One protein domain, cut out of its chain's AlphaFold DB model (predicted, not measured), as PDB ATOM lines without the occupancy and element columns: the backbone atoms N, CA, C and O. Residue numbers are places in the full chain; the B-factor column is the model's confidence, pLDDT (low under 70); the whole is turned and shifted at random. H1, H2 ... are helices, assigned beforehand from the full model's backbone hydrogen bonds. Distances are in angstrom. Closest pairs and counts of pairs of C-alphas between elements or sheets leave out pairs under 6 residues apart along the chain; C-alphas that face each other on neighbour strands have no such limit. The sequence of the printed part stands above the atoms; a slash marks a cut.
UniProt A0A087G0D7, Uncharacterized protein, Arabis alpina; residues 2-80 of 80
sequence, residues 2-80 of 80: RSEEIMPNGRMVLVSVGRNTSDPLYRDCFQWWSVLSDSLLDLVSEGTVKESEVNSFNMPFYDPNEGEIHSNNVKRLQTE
ATOM      1  N   ARG A   2     -13.431   8.821 -22.411       88.88
ATOM      2  CA  ARG A   2     -13.308   8.218 -23.757       88.88
ATOM      3  C   ARG A   2     -12.068   7.329 -23.828       88.88
ATOM      4  O   ARG A   2     -12.017   6.404 -24.618       88.88
ATOM      5  N   SER A   3     -11.102   7.568 -22.938       87.06
ATOM      6  CA  SER A   3      -9.931   6.722 -22.698       87.06
ATOM      7  C   SER A   3     -10.242   5.231 -22.540       87.06
ATOM      8  O   SER A   3      -9.442   4.424 -22.981       87.06
ATOM      9  N   GLU A   4     -11.380   4.869 -21.940       91.31
ATOM     10  CA  GLU A   4     -11.792   3.468 -21.742       91.31
ATOM     11  C   GLU A   4     -12.305   2.801 -23.028       91.31
ATOM     12  O   GLU A   4     -12.264   1.581 -23.150       91.31
ATOM     13  N   GLU A   5     -12.769   3.594 -23.996       94.19
ATOM     14  CA  GLU A   5     -13.286   3.124 -25.288       94.19
ATOM     15  C   GLU A   5     -12.180   3.044 -26.354       94.19
ATOM     16  O   GLU A   5     -12.328   2.375 -27.377       94.19
ATOM     17  N   ILE A   6     -11.069   3.758 -26.143       92.38
ATOM     18  CA  ILE A   6      -9.950   3.815 -27.082       92.38
ATOM     19  C   ILE A   6      -9.116   2.533 -26.953       92.38
ATOM     20  O   ILE A   6      -8.580   2.220 -25.893       92.38
ATOM     21  N   MET A   7      -8.953   1.818 -28.068       94.12
ATOM     22  CA  MET A   7      -8.070   0.651 -28.154       94.12
ATOM     23  C   MET A   7      -6.610   1.016 -27.829       94.12
ATOM     24  O   MET A   7      -6.201   2.154 -28.080       94.12
ATOM     25  N   PRO A   8      -5.773   0.067 -27.364       93.56
ATOM     26  CA  PRO A   8      -4.340   0.309 -27.199       93.56
ATOM     27  C   PRO A   8      -3.718   0.922 -28.467       93.56
ATOM     28  O   PRO A   8      -3.912   0.407 -29.567       93.56
ATOM     29  N   ASN A   9      -2.981   2.029 -28.312       90.50
ATOM     30  CA  ASN A   9      -2.404   2.861 -29.388       90.50
ATOM     31  C   ASN A   9      -3.402   3.624 -30.284       90.50
ATOM     32  O   ASN A   9      -2.992   4.256 -31.262       90.50
ATOM     33  N   GLY A  10      -4.695   3.610 -29.962       90.06
ATOM     34  CA  GLY A  10      -5.690   4.442 -30.626       90.06
ATOM     35  C   GLY A  10      -5.427   5.933 -30.393       90.06
ATOM     36  O   GLY A  10      -4.940   6.346 -29.341       90.06
ATOM     37  N   ARG A  11      -5.739   6.755 -31.399       90.19
ATOM     38  CA  ARG A  11      -5.590   8.215 -31.347       90.19
ATOM     39  C   ARG A  11      -6.948   8.884 -31.472       90.19
ATOM     40  O   ARG A  11      -7.826   8.386 -32.167       90.19
ATOM     41  N   MET A  12      -7.085  10.035 -30.825       90.06
ATOM     42  CA  MET A  12      -8.257  10.894 -30.926       90.06
ATOM     43  C   MET A  12      -7.823  12.253 -31.459       90.06
ATOM     44  O   MET A  12      -6.840  12.820 -30.987       90.06
ATOM     45  N   VAL A  13      -8.565  12.760 -32.439       90.44
ATOM     46  CA  VAL A  13      -8.418  14.119 -32.956       90.44
ATOM     47  C   VAL A  13      -9.712  14.850 -32.641       90.44
ATOM     48  O   VAL A  13     -10.790  14.365 -32.979       90.44
ATOM     49  N   LEU A  14      -9.604  15.988 -31.960       89.62
ATOM     50  CA  LEU A  14     -10.734  16.836 -31.594       89.62
ATOM     51  C   LEU A  14     -10.564  18.192 -32.270       89.62
ATOM     52  O   LEU A  14      -9.481  18.773 -32.230       89.62
ATOM     53  N   VAL A  15     -11.644  18.682 -32.873       90.31
ATOM     54  CA  VAL A  15     -11.738  20.030 -33.434       90.31
ATOM     55  C   VAL A  15     -12.932  20.702 -32.773       90.31
ATOM     56  O   VAL A  15     -14.035  20.157 -32.784       90.31
ATOM     57  N   SER A  16     -12.705  21.866 -32.180       85.88
ATOM     58  CA  SER A  16     -13.730  22.657 -31.506       85.88
ATOM     59  C   SER A  16     -13.578  24.125 -31.868       85.88
ATOM     60  O   SER A  16     -12.486  24.585 -32.205       85.88
ATOM     61  N   VAL A  17     -14.676  24.867 -31.767       87.25
ATOM     62  CA  VAL A  17     -14.631  26.329 -31.784       87.25
ATOM     63  C   VAL A  17     -14.063  26.787 -30.441       87.25
ATOM     64  O   VAL A  17     -14.462  26.277 -29.396       87.25
ATOM     65  N   GLY A  18     -13.104  27.703 -30.474       87.19
ATOM     66  CA  GLY A  18     -12.451  28.248 -29.291       87.19
ATOM     67  C   GLY A  18     -12.068  29.705 -29.509       87.19
ATOM     68  O   GLY A  18     -12.349  30.277 -30.565       87.19
ATOM     69  N   ARG A  19     -11.391  30.283 -28.518       87.19
ATOM     70  CA  ARG A  19     -10.992  31.695 -28.517       87.19
ATOM     71  C   ARG A  19      -9.495  31.893 -28.326       87.19
ATOM     72  O   ARG A  19      -8.826  31.138 -27.627       87.19
ATOM     73  N   ASN A  20      -8.983  32.970 -28.920       85.12
ATOM     74  CA  ASN A  20      -7.563  33.343 -28.849       85.12
ATOM     75  C   ASN A  20      -7.225  34.247 -27.651       85.12
ATOM     76  O   ASN A  20      -6.065  34.577 -27.426       85.12
ATOM     77  N   THR A  21      -8.235  34.678 -26.902       84.56
ATOM     78  CA  THR A  21      -8.129  35.615 -25.780       84.56
ATOM     79  C   THR A  21      -8.453  34.907 -24.473       84.56
ATOM     80  O   THR A  21      -9.259  33.979 -24.449       84.56
ATOM     81  N   SER A  22      -7.822  35.338 -23.384       83.50
ATOM     82  CA  SER A  22      -8.099  34.838 -22.035       83.50
ATOM     83  C   SER A  22      -9.373  35.431 -21.435       83.50
ATOM     84  O   SER A  22     -10.014  34.767 -20.623       83.50
ATOM     85  N   ASP A  23      -9.799  36.617 -21.876       83.81
ATOM     86  CA  ASP A  23     -11.057  37.240 -21.453       83.81
ATOM     87  C   ASP A  23     -12.243  36.602 -22.194       83.81
ATOM     88  O   ASP A  23     -12.290  36.691 -23.425       83.81
ATOM     89  N   PRO A  24     -13.161  35.904 -21.497       76.06
ATOM     90  CA  PRO A  24     -14.297  35.271 -22.152       76.06
ATOM     91  C   PRO A  24     -15.216  36.313 -22.771       76.06
ATOM     92  O   PRO A  24     -15.742  36.052 -23.836       76.06
ATOM     93  N   LEU A  25     -15.329  37.510 -22.182       76.38
ATOM     94  CA  LEU A  25     -16.228  38.590 -22.607       76.38
ATOM     95  C   LEU A  25     -15.700  39.408 -23.793       76.38
ATOM     96  O   LEU A  25     -16.280  40.435 -24.152       76.38
ATOM     97  N   TYR A  26     -14.601  38.975 -24.409       78.50
ATOM     98  CA  TYR A  26     -14.020  39.692 -25.528       78.50
ATOM     99  C   TYR A  26     -14.961  39.707 -26.739       78.50
ATOM    100  O   TYR A  26     -15.601  38.714 -27.084       78.50
ATOM    101  N   ARG A  27     -15.004  40.859 -27.413       64.44
ATOM    102  CA  ARG A  27     -16.026  41.220 -28.407       64.44
ATOM    103  C   ARG A  27     -16.197  40.196 -29.541       64.44
ATOM    104  O   ARG A  27     -17.321  39.943 -29.959       64.44
ATOM    105  N   ASP A  28     -15.104  39.578 -29.985       64.44
ATOM    106  CA  ASP A  28     -15.113  38.660 -31.131       64.44
ATOM    107  C   ASP A  28     -15.537  37.220 -30.768       64.44
ATOM    108  O   ASP A  28     -15.881  36.442 -31.656       64.44
ATOM    109  N   CYS A  29     -15.567  36.858 -29.479       63.97
ATOM    110  CA  CYS A  29     -15.994  35.530 -29.007       63.97
ATOM    111  C   CYS A  29     -17.509  35.312 -29.144       63.97
ATOM    112  O   CYS A  29     -17.983  34.192 -29.328       63.97
ATOM    113  N   PHE A  30     -18.282  36.401 -29.111       68.31
ATOM    114  CA  PHE A  30     -19.743  36.362 -29.015       68.31
ATOM    115  C   PHE A  30     -20.475  36.928 -30.230       68.31
ATOM    116  O   PHE A  30     -21.694  37.068 -30.182       68.31
ATOM    117  N   GLN A  31     -19.777  37.221 -31.330       68.88
ATOM    118  CA  GLN A  31     -20.361  37.913 -32.487       68.88
ATOM    119  C   GLN A  31     -21.618  37.217 -33.053       68.88
ATOM    120  O   GLN A  31     -22.538  37.881 -33.521       68.88
ATOM    121  N   TRP A  32     -21.683  35.881 -32.995       72.75
ATOM    122  CA  TRP A  32     -22.862  35.114 -33.422       72.75
ATOM    123  C   TRP A  32     -23.999  35.150 -32.394       72.75
ATOM    124  O   TRP A  32     -25.173  35.161 -32.757       72.75
ATOM    125  N   TRP A  33     -23.654  35.187 -31.109       83.06
ATOM    126  CA  TRP A  33     -24.611  35.166 -30.005       83.06
ATOM    127  C   TRP A  33     -25.235  36.532 -29.741       83.06
ATOM    128  O   TRP A  33     -26.379  36.586 -29.300       83.06
ATOM    129  N   SER A  34     -24.539  37.626 -30.066       84.62
ATOM    130  CA  SER A  34     -25.107  38.970 -29.950       84.62
ATOM    131  C   SER A  34     -26.342  39.132 -30.837       84.62
ATOM    132  O   SER A  34     -27.356  39.624 -30.367       84.62
ATOM    133  N   VAL A  35     -26.315  38.611 -32.070       89.06
ATOM    134  CA  VAL A  35     -27.469  38.664 -32.988       89.06
ATOM    135  C   VAL A  35     -28.666  37.889 -32.433       89.06
ATOM    136  O   VAL A  35     -29.805  38.348 -32.529       89.06
ATOM    137  N   LEU A  36     -28.419  36.720 -31.832       91.12
ATOM    138  CA  LEU A  36     -29.466  35.942 -31.171       91.12
ATOM    139  C   LEU A  36     -30.045  36.700 -29.970       91.12
ATOM    140  O   LEU A  36     -31.260  36.756 -29.820       91.12
ATOM    141  N   SER A  37     -29.180  37.290 -29.143       91.19
ATOM    142  CA  SER A  37     -29.578  38.102 -27.991       91.19
ATOM    143  C   SER A  37     -30.449  39.282 -28.417       91.19
ATOM    144  O   SER A  37     -31.528  39.465 -27.861       91.19
ATOM    145  N   ASP A  38     -30.027  40.038 -29.431       93.25
ATOM    146  CA  ASP A  38     -30.774  41.186 -29.949       93.25
ATOM    147  C   ASP A  38     -32.147  40.750 -30.481       93.25
ATOM    148  O   ASP A  38     -33.171  41.312 -30.101       93.25
ATOM    149  N   SER A  39     -32.193  39.656 -31.250       94.94
ATOM    150  CA  SER A  39     -33.453  39.105 -31.774       94.94
ATOM    151  C   SER A  39     -34.411  38.666 -30.658       94.94
ATOM    152  O   SER A  39     -35.625  38.821 -30.778       94.94
ATOM    153  N   LEU A  40     -33.894  38.106 -29.559       95.69
ATOM    154  CA  LEU A  40     -34.713  37.729 -28.402       95.69
ATOM    155  C   LEU A  40     -35.267  38.959 -27.673       95.69
ATOM    156  O   LEU A  40     -36.412  38.924 -27.224       95.69
ATOM    157  N   LEU A  41     -34.489  40.040 -27.574       96.44
ATOM    158  CA  LEU A  41     -34.948  41.302 -26.992       96.44
ATOM    159  C   LEU A  41     -36.039  41.956 -27.849       96.44
ATOM    160  O   LEU A  41     -37.031  42.437 -27.297       96.44
ATOM    161  N   ASP A  42     -35.915  41.898 -29.175       98.12
ATOM    162  CA  ASP A  42     -36.959  42.359 -30.094       98.12
ATOM    163  C   ASP A  42     -38.264  41.575 -29.874       98.12
ATOM    164  O   ASP A  42     -39.325  42.174 -29.683       98.12
ATOM    165  N   LEU A  43     -38.193  40.243 -29.761       97.94
ATOM    166  CA  LEU A  43     -39.359  39.394 -29.473       97.94
ATOM    167  C   LEU A  43     -39.996  39.667 -28.101       97.94
ATOM    168  O   LEU A  43     -41.211  39.511 -27.948       97.94
ATOM    169  N   VAL A  44     -39.207  40.072 -27.102       98.19
ATOM    170  CA  VAL A  44     -39.733  40.538 -25.808       98.19
ATOM    171  C   VAL A  44     -40.473  41.862 -25.980       98.19
ATOM    172  O   VAL A  44     -41.565  42.022 -25.434       98.19
ATOM    173  N   SER A  45     -39.928  42.793 -26.769       97.81
ATOM    174  CA  SER A  45     -40.558  44.092 -27.038       97.81
ATOM    175  C   SER A  45     -41.897  43.966 -27.778       97.81
ATOM    176  O   SER A  45     -42.835  44.713 -27.498       97.81
ATOM    177  N   GLU A  46     -42.018  42.969 -28.657       98.19
ATOM    178  CA  GLU A  46     -43.255  42.615 -29.362       98.19
ATOM    179  C   GLU A  46     -44.266  41.873 -28.469       98.19
ATOM    180  O   GLU A  46     -45.424  41.693 -28.851       98.19
ATOM    181  N   GLY A  47     -43.853  41.435 -27.276       97.06
ATOM    182  CA  GLY A  47     -44.674  40.638 -26.363       97.06
ATOM    183  C   GLY A  47     -44.835  39.173 -26.784       97.06
ATOM    184  O   GLY A  47     -45.687  38.474 -26.234       97.06
ATOM    185  N   THR A  48     -44.028  38.700 -27.737       98.12
ATOM    186  CA  THR A  48     -44.046  37.318 -28.239       98.12
ATOM    187  C   THR A  48     -43.422  36.342 -27.237       98.12
ATOM    188  O   THR A  48     -43.869  35.200 -27.123       98.12
ATOM    189  N   VAL A  49     -42.411  36.788 -26.484       97.12
ATOM    190  CA  VAL A  49     -41.706  35.999 -25.458       97.12
ATOM    191  C   VAL A  49     -41.653  36.787 -24.149       97.12
ATOM    192  O   VAL A  49     -41.598  38.016 -24.160       97.12
ATOM    193  N   LYS A  50     -41.669  36.106 -22.997       98.06
ATOM    194  CA  LYS A  50     -41.529  36.788 -21.703       98.06
ATOM    195  C   LYS A  50     -40.070  37.119 -21.426       98.06
ATOM    196  O   LYS A  50     -39.196  36.266 -21.548       98.06
ATOM    197  N   GLU A  51     -39.827  38.307 -20.886       97.56
ATOM    198  CA  GLU A  51     -38.489  38.718 -20.443       97.56
ATOM    199  C   GLU A  51     -37.867  37.712 -19.453       97.56
ATOM    200  O   GLU A  51     -36.694  37.372 -19.554       97.56
ATOM    201  N   SER A  52     -38.666  37.138 -18.545       97.81
ATOM    202  CA  SER A  52     -38.194  36.119 -17.592       97.81
ATOM    203  C   SER A  52     -37.687  34.835 -18.259       97.81
ATOM    204  O   SER A  52     -36.828  34.148 -17.708       97.81
ATOM    205  N   GLU A  53     -38.236  34.476 -19.420       96.50
ATOM    206  CA  GLU A  53     -37.811  33.295 -20.174       96.50
ATOM    207  C   GLU A  53     -36.463  33.565 -20.841       96.50
ATOM    208  O   GLU A  53     -35.558  32.744 -20.724       96.50
ATOM    209  N   VAL A  54     -36.284  34.754 -21.426       95.69
ATOM    210  CA  VAL A  54     -34.995  35.180 -21.992       95.69
ATOM    211  C   VAL A  54     -33.929  35.296 -20.897       95.69
ATOM    212  O   VAL A  54     -32.844  34.749 -21.045       95.69
ATOM    213  N   ASN A  55     -34.257  35.902 -19.753       95.44
ATOM    214  CA  ASN A  55     -33.321  36.077 -18.636       95.44
ATOM    215  C   ASN A  55     -32.904  34.758 -17.963       95.44
ATOM    216  O   ASN A  55     -31.838  34.686 -17.355       95.44
ATOM    217  N   SER A  56     -33.744  33.720 -18.023       96.44
ATOM    218  CA  SER A  56     -33.399  32.393 -17.485       96.44
ATOM    219  C   SER A  56     -32.670  31.509 -18.499       96.44
ATOM    220  O   SER A  56     -32.035  30.521 -18.115       96.44
ATOM    221  N   PHE A  57     -32.725  31.866 -19.782       92.56
ATOM    222  CA  PHE A  57     -32.079  31.129 -20.849       92.56
ATOM    223  C   PHE A  57     -30.580  31.441 -20.906       92.56
ATOM    224  O   PHE A  57     -30.158  32.540 -21.246       92.56
ATOM    225  N   ASN A  58     -29.763  30.429 -20.617       89.69
ATOM    226  CA  ASN A  58     -28.320  30.476 -20.827       89.69
ATOM    227  C   ASN A  58     -27.955  29.519 -21.958       89.69
ATOM    228  O   ASN A  58     -28.361  28.354 -21.944       89.69
ATOM    229  N   MET A  59     -27.172  29.996 -22.926       86.69
ATOM    230  CA  MET A  59     -26.740  29.166 -24.045       86.69
ATOM    231  C   MET A  59     -25.832  28.033 -23.531       86.69
ATOM    232  O   MET A  59     -24.832  28.323 -22.870       86.69
ATOM    233  N   PRO A  60     -26.111  26.750 -23.834       88.75
ATOM    234  CA  PRO A  60     -25.279  25.624 -23.409       88.75
ATOM    235  C   PRO A  60     -24.047  25.482 -24.317       88.75
ATOM    236  O   PRO A  60     -23.797  24.429 -24.904       88.75
ATOM    237  N   PHE A  61     -23.301  26.571 -24.479       85.56
ATOM    238  CA  PHE A  61     -22.133  26.663 -25.339       85.56
ATOM    239  C   PHE A  61     -21.024  27.438 -24.631       85.56
ATOM    240  O   PHE A  61     -21.280  28.442 -23.971       85.56
ATOM    241  N   TYR A  62     -19.792  26.965 -24.793       85.75
ATOM    242  CA  TYR A  62     -18.598  27.601 -24.259       85.75
ATOM    243  C   TYR A  62     -17.461  27.462 -25.267       85.75
ATOM    244  O   TYR A  62     -17.203  26.359 -25.752       85.75
ATOM    245  N   ASP A  63     -16.782  28.564 -25.566       87.50
ATOM    246  CA  ASP A  63     -15.588  28.620 -26.397       87.50
ATOM    247  C   ASP A  63     -14.334  28.697 -25.504       87.50
ATOM    248  O   ASP A  63     -13.963  29.755 -24.993       87.50
ATOM    249  N   PRO A  64     -13.646  27.570 -25.269       87.69
ATOM    250  CA  PRO A  64     -12.462  27.570 -24.428       87.69
ATOM    251  C   PRO A  64     -11.287  28.253 -25.128       87.69
ATOM    252  O   PRO A  64     -11.134  28.181 -26.352       87.69
ATOM    253  N   ASN A  65     -10.417  28.883 -24.338       87.94
ATOM    254  CA  ASN A  65      -9.107  29.301 -24.830       87.94
ATOM    255  C   ASN A  65      -8.093  28.148 -24.768       87.94
ATOM    256  O   ASN A  65      -8.300  27.134 -24.100       87.94
ATOM    257  N   GLU A  66      -6.961  28.314 -25.450       87.38
ATOM    258  CA  GLU A  66      -5.919  27.286 -25.519       87.38
ATOM    259  C   GLU A  66      -5.412  26.858 -24.121       87.38
ATOM    260  O   GLU A  66      -5.246  25.666 -23.861       87.38
ATOM    261  N   GLY A  67      -5.245  27.796 -23.184       88.00
ATOM    262  CA  GLY A  67      -4.820  27.496 -21.811       88.00
ATOM    263  C   GLY A  67      -5.818  26.628 -21.034       88.00
ATOM    264  O   GLY A  67      -5.410  25.749 -20.276       88.00
ATOM    265  N   GLU A  68      -7.117  26.821 -21.261       88.75
ATOM    266  CA  GLU A  68      -8.195  26.035 -20.640       88.75
ATOM    267  C   GLU A  68      -8.292  24.612 -21.203       88.75
ATOM    268  O   GLU A  68      -8.699  23.682 -20.506       88.75
ATOM    269  N   ILE A  69      -7.891  24.419 -22.459       88.12
ATOM    270  CA  ILE A  69      -7.819  23.096 -23.082       88.12
ATOM    271  C   ILE A  69      -6.584  22.323 -22.597       88.12
ATOM    272  O   ILE A  69      -6.688  21.146 -22.244       88.12
ATOM    273  N   HIS A  70      -5.416  22.971 -22.533       82.94
ATOM    274  CA  HIS A  70      -4.165  22.310 -22.127       82.94
ATOM    275  C   HIS A  70      -4.113  21.965 -20.641       82.94
ATOM    276  O   HIS A  70      -3.525  20.941 -20.285       82.94
ATOM    277  N   SER A  71      -4.764  22.746 -19.770       75.94
ATOM    278  CA  SER A  71      -4.894  22.402 -18.343       75.94
ATOM    279  C   SER A  71      -5.588  21.048 -18.120       75.94
ATOM    280  O   SER A  71      -5.392  20.417 -17.083       75.94
ATOM    281  N   ASN A  72      -6.316  20.554 -19.128       62.09
ATOM    282  CA  ASN A  72      -6.999  19.262 -19.138       62.09
ATOM    283  C   ASN A  72      -6.215  18.133 -19.847       62.09
ATOM    284  O   ASN A  72      -6.789  17.086 -20.148       62.09
ATOM    285  N   ASN A  73      -4.904  18.293 -20.073       56.50
ATOM    286  CA  ASN A  73      -4.006  17.302 -20.700       56.50
ATOM    287  C   ASN A  73      -4.267  17.012 -22.193       56.50
ATOM    288  O   ASN A  73      -3.942  15.927 -22.683       56.50
ATOM    289  N   VAL A  74      -4.820  17.964 -22.944       61.53
ATOM    290  CA  VAL A  74      -4.937  17.853 -24.407       61.53
ATOM    291  C   VAL A  74      -3.638  18.343 -25.046       61.53
ATOM    292  O   VAL A  74      -3.180  19.426 -24.726       61.53
ATOM    293  N   LYS A  75      -3.014  17.563 -25.937       57.22
ATOM    294  CA  LYS A  75      -1.807  17.988 -26.673       57.22
ATOM    295  C   LYS A  75      -2.185  18.447 -28.078       57.22
ATOM    296  O   LYS A  75      -2.929  17.758 -28.771       57.22
ATOM    297  N   ARG A  76      -1.640  19.585 -28.515       55.78
ATOM    298  CA  ARG A  76      -1.844  20.126 -29.866       55.78
ATOM    299  C   ARG A  76      -1.115  19.266 -30.898       55.78
ATOM    300  O   ARG A  76       0.085  19.034 -30.768       55.78
ATOM    301  N   LEU A  77      -1.824  18.834 -31.938       57.03
ATOM    302  CA  LEU A  77      -1.188  18.340 -33.157       57.03
ATOM    303  C   LEU A  77      -0.780  19.569 -33.977       57.03
ATOM    304  O   LEU A  77      -1.641  20.315 -34.439       57.03
ATOM    305  N   GLN A  78       0.522  19.822 -34.094       39.06
ATOM    306  CA  GLN A  78       1.031  20.765 -35.088       39.06
ATOM    307  C   GLN A  78       0.951  20.061 -36.443       39.06
ATOM    308  O   GLN A  78       1.489  18.966 -36.605       39.06
ATOM    309  N   THR A  79       0.199  20.637 -37.374       39.38
ATOM    310  CA  THR A  79       0.262  20.251 -38.783       39.38
ATOM    311  C   THR A  79       1.459  20.992 -39.367       39.38
ATOM    312  O   THR A  79       1.501  22.219 -39.270       39.38
ATOM    313  N   GLU A  80       2.452  20.244 -39.851       35.78
ATOM    314  CA  GLU A  80       3.504  20.774 -40.733       35.78
ATOM    315  C   GLU A  80       2.905  21.285 -42.048       35.78
ATOM    316  O   GLU A  80       1.900  20.685 -42.509       35.78
TER     317      GLU A  80
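Overview. This is residues 2 to 80 of the 80 residues of an uncharacterized protein of Arabis alpina (UniProt A0A087G0D7). Little regular structure: a long run of loop, from which residues 4 to 10 stick out, leads to a helical hairpin of H1 and H2 at the opposite end, and the chain then folds back to the small, separate H3. The 79 printed residues hold three named helices, H1, H2, H3 in order, and no named strand; the class is all helix, with 26 residues in named elements. The whole is extended, radius of gyration of the C-alphas 18.5 A, spanning 57 by 28 by 21 A.

Arrangement. H1, residues 31 to 45, touches H2, residues 51 to 56, with residues 40 to 44 alone; the closest C-alphas, Val 44 and Glu 51, are 5.8 A apart. This hairpin runs opposite ways at a tilt of 38 degrees, only just steep. H3, residues 66 to 70, is apart from both. Every O i to N i+4 pair is within hydrogen-bond range in H2 and H3, and 9 of 11 in H1.

Along the chain. H1, 21.8 A long, begins at C-alpha 31 (-20.361, 37.913, -32.487). H2 measures 8.6 A and H3 6.3 A, ending at C-alpha 70 (-4.165, 22.310, -22.127).

Size, cuts and confidence. The farthest C-alphas, Pro 8 and Glu 46, are 57.5 A apart. The printed part has no cut. Link H1 to H2 is tight, H2 to H3 short. Residues 27 to 31 and 72 to 80 have pLDDT under 70.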